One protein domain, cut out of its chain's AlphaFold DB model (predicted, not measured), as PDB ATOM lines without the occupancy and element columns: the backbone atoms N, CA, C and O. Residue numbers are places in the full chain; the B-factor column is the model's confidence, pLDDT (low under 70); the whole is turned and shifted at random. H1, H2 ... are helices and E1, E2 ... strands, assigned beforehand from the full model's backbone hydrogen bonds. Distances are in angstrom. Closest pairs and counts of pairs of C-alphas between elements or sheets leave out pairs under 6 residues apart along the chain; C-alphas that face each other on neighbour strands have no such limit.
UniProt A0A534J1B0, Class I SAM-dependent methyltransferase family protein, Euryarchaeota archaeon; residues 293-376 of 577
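What this domain is: This is residues 293 to 376 of the 577 residues of the protein "Class I SAM-dependent methyltransferase family protein" of Euryarchaeota archaeon (UniProt A0A534J1B0). A strongly twisted sheet of four strands has helix H2 packed over one face; H1 packs on H2, away from the sheet, while the tip of the E3-E4 hairpin, residues 360 to 365, sticks out at the far end of the long axis. The 84 printed residues hold H1, E1, E2, H2, E3 and E4 in that order, of mixed class; the mixed sheet runs E1, E2, E3, E4. The whole is compact, with a radius of gyration of the C-alphas of 12.7 A, yet elongated, spanning 42 by 26 by 23 A.

How they stand to each other: Edge strand E1, residues 317 to 320, and E2, residues 323 to 326, form an antiparallel hairpin, with N 318 and O 325 3.0 A apart. E2 is parallel to E3, residues 351 to 360, with N 324 and O 351 2.9 A apart. E3 bends by 78 degrees at residue 357 and forms an antiparallel hairpin with edge strand E4, residues 365 to 372, with N 354 and O 369 2.7 A apart. H2, residues 330 to 347, is on the sheet at a height of 7.8 A, making two layers, a helix on one face of a sheet; its closest C-alphas to E4 are those of Ala 337 and Leu 371, 5.5 A. E2, H2 and E3 form a strand-helix-strand unit, two parallel strands joined through a helix, with a right-handed crossover. H1, residues 293 to 305, touches H2 at residues 339 to 347 alone, closest at the C-alphas of Leu 299 and Val 346, 6.6 A, at a steep tilt of 56 degrees, opposite ways. Every O i to N i+4 pair is within hydrogen-bond range in H1, and 10 of 14 in H2.

Where its parts are: H1 begins at C-alpha 293 (43.567, 3.903, 42.263) and is 18.0 A long. H2 is 22.6 A, E3 22.1 A, E4 20.7 A, and E1 and E2 10.0 A each. E4 ends at C-alpha 372 (44.097, 26.906, 37.075).

The domain as a whole: The C-alphas of Ser 305 and Pro 362 are farthest apart, 43.2 A. The printed part has no cut; the link H1 to E1 is long, 11 residues. Residue 293 has pLDDT under 70.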
ATOM      1  N   HIS A 293      43.978   4.495  43.537       59.75
ATOM      2  CA  HIS A 293      43.567   3.903  42.263       59.75
ATOM      3  C   HIS A 293      42.219   4.444  41.738       59.75
ATOM      4  O   HIS A 293      42.051   4.560  40.531       59.75
ATOM      5  N   ASP A 294      41.266   4.814  42.603       74.69
ATOM      6  CA  ASP A 294      40.002   5.450  42.185       74.69
ATOM      7  C   ASP A 294      40.255   6.879  41.677       74.69
ATOM      8  O   ASP A 294      39.726   7.274  40.645       74.69
ATOM      9  N   LEU A 295      41.141   7.642  42.330       84.25
ATOM     10  CA  LEU A 295      41.501   8.988  41.862       84.25
ATOM     11  C   LEU A 295      42.244   8.958  40.525       84.25
ATOM     12  O   LEU A 295      41.882   9.710  39.627       84.25
ATOM     13  N   ARG A 296      43.238   8.073  40.372       86.06
ATOM     14  CA  ARG A 296      43.944   7.903  39.094       86.06
ATOM     15  C   ARG A 296      43.001   7.470  37.982       86.06
ATOM     16  O   ARG A 296      42.980   8.110  36.944       86.06
ATOM     17  N   LYS A 297      42.144   6.477  38.236       87.56
ATOM     18  CA  LYS A 297      41.145   6.038  37.256       87.56
ATOM     19  C   LYS A 297      40.214   7.180  36.839       87.56
ATOM     20  O   LYS A 297      39.968   7.356  35.656       87.56
ATOM     21  N   ARG A 298      39.737   7.991  37.790       89.81
ATOM     22  CA  ARG A 298      38.900   9.164  37.487       89.81
ATOM     23  C   ARG A 298      39.644  10.230  36.689       89.81
ATOM     24  O   ARG A 298      39.040  10.839  35.812       89.81
ATOM     25  N   LEU A 299      40.918  10.479  37.000       93.50
ATOM     26  CA  LEU A 299      41.762  11.371  36.203       93.50
ATOM     27  C   LEU A 299      41.879  10.832  34.777       93.50
ATOM     28  O   LEU A 299      41.569  11.555  33.839       93.50
ATOM     29  N   ASP A 300      42.226   9.556  34.624       91.31
ATOM     30  CA  ASP A 300      42.388   8.889  33.333       91.31
ATOM     31  C   ASP A 300      41.092   8.935  32.496       91.31
ATOM     32  O   ASP A 300      41.132   9.295  31.320       91.31
ATOM     33  N   GLU A 301      39.932   8.656  33.100       92.38
ATOM     34  CA  GLU A 301      38.610   8.750  32.454       92.38
ATOM     35  C   GLU A 301      38.297  10.181  31.984       92.38
ATOM     36  O   GLU A 301      37.811  10.390  30.868       92.38
ATOM     37  N   ARG A 302      38.589  11.189  32.818       94.75
ATOM     38  CA  ARG A 302      38.347  12.607  32.501       94.75
ATOM     39  C   ARG A 302      39.300  13.130  31.429       94.75
ATOM     40  O   ARG A 302      38.859  13.863  30.550       94.75
ATOM     41  N   LEU A 303      40.571  12.738  31.485       95.56
ATOM     42  CA  LEU A 303      41.583  13.066  30.479       95.56
ATOM     43  C   LEU A 303      41.218  12.453  29.125       95.56
ATOM     44  O   LEU A 303      41.203  13.164  28.124       95.56
ATOM     45  N   GLN A 304      40.827  11.174  29.109       94.00
ATOM     46  CA  GLN A 304      40.385  10.490  27.894       94.00
ATOM     47  C   GLN A 304      39.146  11.157  27.289       94.00
ATOM     48  O   GLN A 304      39.105  11.404  26.088       94.00
ATOM     49  N   SER A 305      38.159  11.501  28.122       94.50
ATOM     50  CA  SER A 305      36.948  12.206  27.677       94.50
ATOM     51  C   SER A 305      37.250  13.595  27.098       94.50
ATOM     52  O   SER A 305      36.488  14.096  26.281       94.50
ATOM     53  N   ALA A 306      38.357  14.215  27.512       94.31
ATOM     54  CA  ALA A 306      38.838  15.491  26.989       94.31
ATOM     55  C   ALA A 306      39.780  15.340  25.776       94.31
ATOM     56  O   ALA A 306      40.344  16.334  25.329       94.31
ATOM     57  N   GLY A 307      39.980  14.120  25.260       93.69
ATOM     58  CA  GLY A 307      40.874  13.850  24.131       93.69
ATOM     59  C   GLY A 307      42.366  13.945  24.465       93.69
ATOM     60  O   GLY A 307      43.186  14.016  23.555       93.69
ATOM     61  N   ILE A 308      42.737  13.948  25.749       94.56
ATOM     62  CA  ILE A 308      44.130  14.074  26.189       94.56
ATOM     63  C   ILE A 308      44.749  12.672  26.296       94.56
ATOM     64  O   ILE A 308      44.264  11.854  27.088       94.56
ATOM     65  N   PRO A 309      45.836  12.374  25.557       89.44
ATOM     66  CA  PRO A 309      46.490  11.073  25.629       89.44
ATOM     67  C   PRO A 309      47.035  10.770  27.031       89.44
ATOM     68  O   PRO A 309      47.699  11.592  27.661       89.44
ATOM     69  N   HIS A 310      46.833   9.541  27.508       86.00
ATOM     70  CA  HIS A 310      47.376   9.097  28.803       86.00
ATOM     71  C   HIS A 310      48.907   9.063  28.848       86.00
ATOM     72  O   HIS A 310      49.484   9.046  29.934       86.00
ATOM     73  N   SER A 311      49.570   9.016  27.692       88.00
ATOM     74  CA  SER A 311      51.032   9.021  27.581       88.00
ATOM     75  C   SER A 311      51.649  10.363  27.967       88.00
ATOM     76  O   SER A 311      52.756  10.376  28.494       88.00
ATOM     77  N   VAL A 312      50.936  11.472  27.745       89.56
ATOM     78  CA  VAL A 312      51.441  12.823  28.038       89.56
ATOM     79  C   VAL A 312      50.989  13.326  29.410       89.56
ATOM     80  O   VAL A 312      51.603  14.218  29.985       89.56
ATOM     81  N   ALA A 313      49.924  12.758  29.977       87.75
ATOM     82  CA  ALA A 313      49.406  13.203  31.264       87.75
ATOM     83  C   ALA A 313      50.425  12.990  32.409       87.75
ATOM     84  O   ALA A 313      50.992  11.897  32.530       87.75
ATOM     85  N   PRO A 314      50.616  13.981  33.305       90.81
ATOM     86  CA  PRO A 314      51.438  13.805  34.501       90.81
ATOM     87  C   PRO A 314      51.002  12.572  35.307       90.81
ATOM     88  O   PRO A 314      49.815  12.308  35.450       90.81
ATOM     89  N   ARG A 315      51.944  11.796  35.856       87.38
ATOM     90  CA  ARG A 315      51.630  10.590  36.666       87.38
ATOM     91  C   ARG A 315      51.707  10.819  38.174       87.38
ATOM     92  O   ARG A 315      51.176  10.030  38.968       87.38
ATOM     93  N   HIS A 316      52.364  11.905  38.561       89.56
ATOM     94  CA  HIS A 316      52.627  12.286  39.938       89.56
ATOM     95  C   HIS A 316      52.212  13.737  40.153       89.56
ATOM     96  O   HIS A 316      52.377  14.580  39.274       89.56
ATOM     97  N   TRP A 317      51.695  14.018  41.342       93.06
ATOM     98  CA  TRP A 317      51.342  15.359  41.779       93.06
ATOM     99  C   TRP A 317      51.715  15.521  43.249       93.06
ATOM    100  O   TRP A 317      51.723  14.546  44.009       93.06
ATOM    101  N   LYS A 318      52.009  16.754  43.657       92.56
ATOM    102  CA  LYS A 318      52.164  17.117  45.071       92.56
ATOM    103  C   LYS A 318      50.940  17.919  45.495       92.56
ATOM    104  O   LYS A 318      50.419  18.707  44.711       92.56
ATOM    105  N   ARG A 319      50.474  17.721  46.727       92.56
ATOM    106  CA  ARG A 319      49.366  18.495  47.297       92.56
ATOM    107  C   ARG A 319      49.857  19.264  48.513       92.56
ATOM    108  O   ARG A 319      50.324  18.650  49.467       92.56
ATOM    109  N   LEU A 320      49.690  20.580  48.482       93.00
ATOM    110  CA  LEU A 320      49.969  21.494  49.581       93.00
ATOM    111  C   LEU A 320      48.656  22.182  49.945       93.00
ATOM    112  O   LEU A 320      48.195  23.076  49.250       93.00
ATOM    113  N   GLY A 321      48.008  21.676  50.993       93.19
ATOM    114  CA  GLY A 321      46.690  22.146  51.418       93.19
ATOM    115  C   GLY A 321      45.635  21.897  50.338       93.19
ATOM    116  O   GLY A 321      45.345  20.746  49.988       93.19
ATOM    117  N   ASP A 322      45.063  22.970  49.817       94.19
ATOM    118  CA  ASP A 322      44.126  22.987  48.694       94.19
ATOM    119  C   ASP A 322      44.778  23.345  47.348       94.19
ATOM    120  O   ASP A 322      44.073  23.439  46.348       94.19
ATOM    121  N   VAL A 323      46.108  23.450  47.285       97.12
ATOM    122  CA  VAL A 323      46.865  23.655  46.043       97.12
ATOM    123  C   VAL A 323      47.491  22.343  45.571       97.12
ATOM    124  O   VAL A 323      48.053  21.570  46.356       97.12
ATOM    125  N   VAL A 324      47.410  22.078  44.268       96.81
ATOM    126  CA  VAL A 324      48.089  20.953  43.612       96.81
ATOM    127  C   VAL A 324      49.234  21.474  42.752       96.81
ATOM    128  O   VAL A 324      49.059  22.390  41.959       96.81
ATOM    129  N   VAL A 325      50.403  20.859  42.892       96.19
ATOM    130  CA  VAL A 325      51.605  21.158  42.111       96.19
ATOM    131  C   VAL A 325      51.845  20.019  41.123       96.19
ATOM    132  O   VAL A 325      51.955  18.853  41.526       96.19
ATOM    133  N   LEU A 326      51.933  20.356  39.839       96.19
ATOM    134  CA  LEU A 326      52.182  19.434  38.732       96.19
ATOM    135  C   LEU A 326      53.491  19.763  38.034       96.19
ATOM    136  O   LEU A 326      53.843  20.925  37.903       96.19
ATOM    137  N   ARG A 327      54.159  18.746  37.492       95.38
ATOM    138  CA  ARG A 327      55.199  18.953  36.485       95.38
ATOM    139  C   ARG A 327      54.619  18.615  35.120       95.38
ATOM    140  O   ARG A 327      54.143  17.496  34.932       95.38
ATOM    141  N   ILE A 328      54.604  19.586  34.210       95.06
ATOM    142  CA  ILE A 328      54.039  19.415  32.868       95.06
ATOM    143  C   ILE A 328      55.174  19.069  31.899       95.06
ATOM    144  O   ILE A 328      56.027  19.928  31.652       95.06
ATOM    145  N   PRO A 329      55.212  17.840  31.355       92.06
ATOM    146  CA  PRO A 329      56.219  17.481  30.367       92.06
ATOM    147  C   PRO A 329      55.991  18.260  29.055       92.06
ATOM    148  O   PRO A 329      54.860  18.693  28.793       92.06
ATOM    149  N   PRO A 330      57.034  18.480  28.233       92.50
ATOM    150  CA  PRO A 330      56.926  19.253  26.994       92.50
ATOM    151  C   PRO A 330      55.796  18.782  26.066       92.50
ATOM    152  O   PRO A 330      55.061  19.602  25.522       92.50
ATOM    153  N   GLU A 331      55.579  17.474  25.965       93.88
ATOM    154  CA  GLU A 331      54.566  16.851  25.106       93.88
ATOM    155  C   GLU A 331      53.132  17.128  25.593       93.88
ATOM    156  O   GLU A 331      52.180  17.102  24.815       93.88
ATOM    157  N   ALA A 332      52.959  17.429  26.884       94.31
ATOM    158  CA  ALA A 332      51.672  17.777  27.483       94.31
ATOM    159  C   ALA A 332      51.366  19.276  27.440       94.31
ATOM    160  O   ALA A 332      50.269  19.690  27.823       94.31
ATOM    161  N   ARG A 333      52.324  20.098  26.992       94.62
ATOM    162  CA  ARG A 333      52.223  21.561  26.974       94.62
ATOM    163  C   ARG A 333      50.956  22.078  26.279       94.62
ATOM    164  O   ARG A 333      50.316  22.943  26.879       94.62
ATOM    165  N   PRO A 334      50.531  21.543  25.113       95.69
ATOM    166  CA  PRO A 334      49.299  21.990  24.453       95.69
ATOM    167  C   PRO A 334      48.036  21.768  25.298       95.69
ATOM    168  O   PRO A 334      47.046  22.472  25.136       95.69
ATOM    169  N   TYR A 335      48.075  20.814  26.231       96.31
ATOM    170  CA  TYR A 335      46.946  20.434  27.079       96.31
ATOM    171  C   TYR A 335      47.044  21.002  28.501       96.31
ATOM    172  O   TYR A 335      46.181  20.705  29.325       96.31
ATOM    173  N   ALA A 336      48.070  21.801  28.822       96.44
ATOM    174  CA  ALA A 336      48.425  22.157  30.200       96.44
ATOM    175  C   ALA A 336      47.257  22.753  31.007       96.44
ATOM    176  O   ALA A 336      46.987  22.295  32.117       96.44
ATOM    177  N   ALA A 337      46.527  23.718  30.436       96.56
ATOM    178  CA  ALA A 337      45.373  24.339  31.091       96.56
ATOM    179  C   ALA A 337      44.243  23.327  31.345       96.56
ATOM    180  O   ALA A 337      43.676  23.279  32.436       96.56
ATOM    181  N   LYS A 338      43.957  22.456  30.367       97.75
ATOM    182  CA  LYS A 338      42.896  21.449  30.492       97.75
ATOM    183  C   LYS A 338      43.267  20.335  31.468       97.75
ATOM    184  O   LYS A 338      42.427  19.902  32.255       97.75
ATOM    185  N   ILE A 339      44.529  19.905  31.464       97.31
ATOM    186  CA  ILE A 339      45.081  18.987  32.466       97.31
ATOM    187  C   ILE A 339      44.914  19.607  33.854       97.31
ATOM    188  O   ILE A 339      44.371  18.955  34.740       97.31
ATOM    189  N   ALA A 340      45.321  20.862  34.041       97.44
ATOM    190  CA  ALA A 340      45.214  21.544  35.324       97.44
ATOM    191  C   ALA A 340      43.763  21.651  35.819       97.44
ATOM    192  O   ALA A 340      43.497  21.313  36.968       97.44
ATOM    193  N   GLU A 341      42.817  22.016  34.952       97.81
ATOM    194  CA  GLU A 341      41.384  22.049  35.274       97.81
ATOM    195  C   GLU A 341      40.862  20.672  35.728       97.81
ATOM    196  O   GLU A 341      40.201  20.555  36.765       97.81
ATOM    197  N   ILE A 342      41.195  19.605  34.991       97.19
ATOM    198  CA  ILE A 342      40.788  18.230  35.326       97.19
ATOM    199  C   ILE A 342      41.382  17.808  36.669       97.19
ATOM    200  O   ILE A 342      40.669  17.272  37.521       97.19
ATOM    201  N   TYR A 343      42.674  18.061  36.877       96.88
ATOM    202  CA  TYR A 343      43.357  17.744  38.125       96.88
ATOM    203  C   TYR A 343      42.764  18.517  39.299       96.88
ATOM    204  O   TYR A 343      42.467  17.910  40.327       96.88
ATOM    205  N   GLY A 344      42.531  19.819  39.138       96.06
ATOM    206  CA  GLY A 344      41.918  20.668  40.153       96.06
ATOM    207  C   GLY A 344      40.539  20.158  40.559       96.06
ATOM    208  O   GLY A 344      40.284  19.916  41.740       96.06
ATOM    209  N   SER A 345      39.691  19.863  39.572       95.25
ATOM    210  CA  SER A 345      38.342  19.335  39.789       95.25
ATOM    211  C   SER A 345      38.342  17.958  40.468       95.25
ATOM    212  O   SER A 345      37.698  17.763  41.505       95.25
ATOM    213  N   VAL A 346      39.095  16.988  39.934       94.12
ATOM    214  CA  VAL A 346      39.099  15.604  40.442       94.12
ATOM    215  C   VAL A 346      39.745  15.514  41.824       94.12
ATOM    216  O   VAL A 346      39.246  14.793  42.693       94.12
ATOM    217  N   LEU A 347      40.833  16.255  42.053       93.69
ATOM    218  CA  LEU A 347      41.552  16.258  43.329       93.69
ATOM    219  C   LEU A 347      40.940  17.214  44.358       93.69
ATOM    220  O   LEU A 347      41.367  17.195  45.519       93.69
ATOM    221  N   ARG A 348      39.923  17.997  43.973       93.06
ATOM    222  CA  ARG A 348      39.290  19.023  44.815       93.06
ATOM    223  C   ARG A 348      40.340  19.987  45.366       93.06
ATOM    224  O   ARG A 348      40.508  20.111  46.584       93.06
ATOM    225  N   ALA A 349      41.115  20.544  44.447       95.75
ATOM    226  CA  ALA A 349      42.015  21.653  44.702       95.75
ATOM    227  C   ALA A 349      41.292  22.960  44.361       95.75
ATOM    228  O   ALA A 349      40.389  22.955  43.526       95.75
ATOM    229  N   SER A 350      41.693  24.052  45.000       95.62
ATOM    230  CA  SER A 350      41.273  25.413  44.646       95.62
ATOM    231  C   SER A 350      42.149  25.963  43.519       95.62
ATOM    232  O   SER A 350      41.659  26.655  42.633       95.62
ATOM    233  N   THR A 351      43.429  25.569  43.509       98.06
ATOM    234  CA  THR A 351      44.418  26.012  42.521       98.06
ATOM    235  C   THR A 351      45.299  24.850  42.079       98.06
ATOM    236  O   THR A 351      45.669  23.982  42.875       98.06
ATOM    237  N   VAL A 352      45.678  24.853  40.802       98.25
ATOM    238  CA  VAL A 352      46.732  24.002  40.252       98.25
ATOM    239  C   VAL A 352      47.854  24.872  39.702       98.25
ATOM    240  O   VAL A 352      47.632  25.738  38.855       98.25
ATOM    241  N   VAL A 353      49.070  24.609  40.169       97.88
ATOM    242  CA  VAL A 353      50.291  25.266  39.704       97.88
ATOM    243  C   VAL A 353      51.203  24.268  39.000       97.88
ATOM    244  O   VAL A 353      51.244  23.081  39.327       97.88
ATOM    245  N   GLU A 354      51.955  24.764  38.032       96.88
ATOM    246  CA  GLU A 354      53.068  24.074  37.409       96.88
ATOM    247  C   GLU A 354      54.361  24.353  38.172       96.88
ATOM    248  O   GLU A 354      54.703  25.513  38.358       96.88
ATOM    249  N   ASP A 355      55.104  23.309  38.527       95.75
ATOM    250  CA  ASP A 355      56.529  23.350  38.862       95.75
ATOM    251  C   ASP A 355      57.342  23.371  37.560       95.75
ATOM    252  O   ASP A 355      57.416  22.364  36.844       95.75
ATOM    253  N   ARG A 356      57.899  24.542  37.221       94.25
ATOM    254  CA  ARG A 356      58.589  24.768  35.943       94.25
ATOM    255  C   ARG A 356      60.000  24.204  35.987       94.25
ATOM    256  O   ARG A 356      60.382  23.407  35.129       94.25
ATOM    257  N   SER A 357      60.765  24.578  37.005       91.06
ATOM    258  CA  SER A 357      62.191  24.252  37.085       91.06
ATOM    259  C   SER A 357      62.660  23.837  38.482       91.06
ATOM    260  O   SER A 357      63.838  23.540  38.659       91.06
ATOM    261  N   GLY A 358      61.760  23.699  39.456       90.12
ATOM    262  CA  GLY A 358      62.090  23.320  40.824       90.12
ATOM    263  C   GLY A 358      62.279  24.521  41.748       90.12
ATOM    264  O   GLY A 358      61.513  25.483  41.716       90.12
ATOM    265  N   ILE A 359      63.257  24.411  42.644       88.50
ATOM    266  CA  ILE A 359      63.506  25.356  43.735       88.50
ATOM    267  C   ILE A 359      64.957  25.810  43.645       88.50
ATOM    268  O   ILE A 359      65.843  24.962  43.589       88.50
ATOM    269  N   HIS A 360      65.181  27.124  43.696       85.50
ATOM    270  CA  HIS A 360      66.468  27.722  43.342       85.50
ATOM    271  C   HIS A 360      67.016  28.677  44.393       85.50
ATOM    272  O   HIS A 360      66.276  29.274  45.184       85.50
ATOM    273  N   GLY A 361      68.335  28.860  44.329       83.31
ATOM    274  CA  GLY A 361      69.079  29.845  45.103       83.31
ATOM    275  C   GLY A 361      69.140  29.563  46.613       83.31
ATOM    276  O   GLY A 361      68.467  28.669  47.129       83.31
ATOM    277  N   PRO A 362      69.918  30.373  47.353       78.19
ATOM    278  CA  PRO A 362      70.096  30.210  48.800       78.19
ATOM    279  C   PRO A 362      68.794  30.425  49.584       78.19
ATOM    280  O   PRO A 362      68.611  29.874  50.662       78.19
ATOM    281  N   MET A 363      67.856  31.188  49.017       82.94
ATOM    282  CA  MET A 363      66.551  31.485  49.619       82.94
ATOM    283  C   MET A 363      65.487  30.421  49.315       82.94
ATOM    284  O   MET A 363      64.348  30.561  49.767       82.94
ATOM    285  N   ARG A 364      65.847  29.378  48.547       86.00
ATOM    286  CA  ARG A 364      64.990  28.240  48.178       86.00
ATOM    287  C   ARG A 364      63.642  28.686  47.600       86.00
ATOM    288  O   ARG A 364      62.581  28.252  48.057       86.00
ATOM    289  N   ILE A 365      63.691  29.552  46.590       87.56
ATOM    290  CA  ILE A 365      62.504  30.130  45.948       87.56
ATOM    291  C   ILE A 365      61.963  29.144  44.897       87.56
ATOM    292  O   ILE A 365      62.734  28.711  44.037       87.56
ATOM    293  N   PRO A 366      60.671  28.767  44.944       92.88
ATOM    294  CA  PRO A 366      60.045  27.948  43.904       92.88
ATOM    295  C   PRO A 366      59.878  28.712  42.580       92.88
ATOM    296  O   PRO A 366      59.434  29.856  42.587       92.88
ATOM    297  N   ASP A 367      60.143  28.065  41.442       94.56
ATOM    298  CA  ASP A 367      59.736  28.562  40.118       94.56
ATOM    299  C   ASP A 367      58.456  27.850  39.674       94.56
ATOM    300  O   ASP A 367      58.478  26.731  39.145       94.56
ATOM    301  N   VAL A 368      57.321  28.504  39.929       95.25
ATOM    302  CA  VAL A 368      55.998  27.962  39.618       95.25
ATOM    303  C   VAL A 368      55.141  28.935  38.820       95.25
ATOM    304  O   VAL A 368      55.330  30.149  38.853       95.25
ATOM    305  N   ARG A 369      54.140  28.395  38.121       95.44
ATOM    306  CA  ARG A 369      53.137  29.175  37.384       95.44
ATOM    307  C   ARG A 369      51.738  28.635  37.637       95.44
ATOM    308  O   ARG A 369      51.521  27.433  37.532       95.44
ATOM    309  N   VAL A 370      50.772  29.506  37.910       97.56
ATOM    310  CA  VAL A 370      49.361  29.106  38.025       97.56
ATOM    311  C   VAL A 370      48.844  28.641  36.663       97.56
ATOM    312  O   VAL A 370      49.000  29.341  35.666       97.56
ATOM    313  N   LEU A 371      48.247  27.449  36.621       97.25
ATOM    314  CA  LEU A 371      47.583  26.907  35.432       97.25
ATOM    315  C   LEU A 371      46.055  26.928  35.555       97.25
ATOM    316  O   LEU A 371      45.366  26.927  34.539       97.25
ATOM    317  N   TRP A 372      45.529  26.904  36.783       97.81
ATOM    318  CA  TRP A 372      44.097  26.906  37.075       97.81
ATOM    319  C   TRP A 372      43.843  27.397  38.510       97.81
ATOM    320  O   TRP A 372      44.620  27.047  39.398       97.81
ATOM    321  N   GLY A 373      42.767  28.159  38.744       95.31
ATOM    322  CA  GLY A 373      42.472  28.822  40.028       95.31
ATOM    323  C   GLY A 373      43.058  30.237  40.135       95.31
ATOM    324  O   GLY A 373      43.700  30.712  39.198       95.31
ATOM    325  N   ASP A 374      42.825  30.920  41.259       87.12
ATOM    326  CA  ASP A 374      43.076  32.361  41.435       87.12
ATOM    327  C   ASP A 374      44.002  32.736  42.615       87.12
ATOM    328  O   ASP A 374      44.171  33.915  42.921       87.12
ATOM    329  N   GLY A 375      44.697  31.776  43.236       91.25
ATOM    330  CA  GLY A 375      45.673  32.090  44.289       91.25
ATOM    331  C   GLY A 375      46.590  30.938  44.686       91.25
ATOM    332  O   GLY A 375      46.260  29.773  44.510       91.25
ATOM    333  N   THR A 376      47.758  31.250  45.241       95.50
ATOM    334  CA  THR A 376      48.779  30.258  45.638       95.50
ATOM    335  C   THR A 376      48.960  30.142  47.152       95.50
ATOM    336  O   THR A 376      49.721  29.295  47.629       95.50
TER     337      THR A 376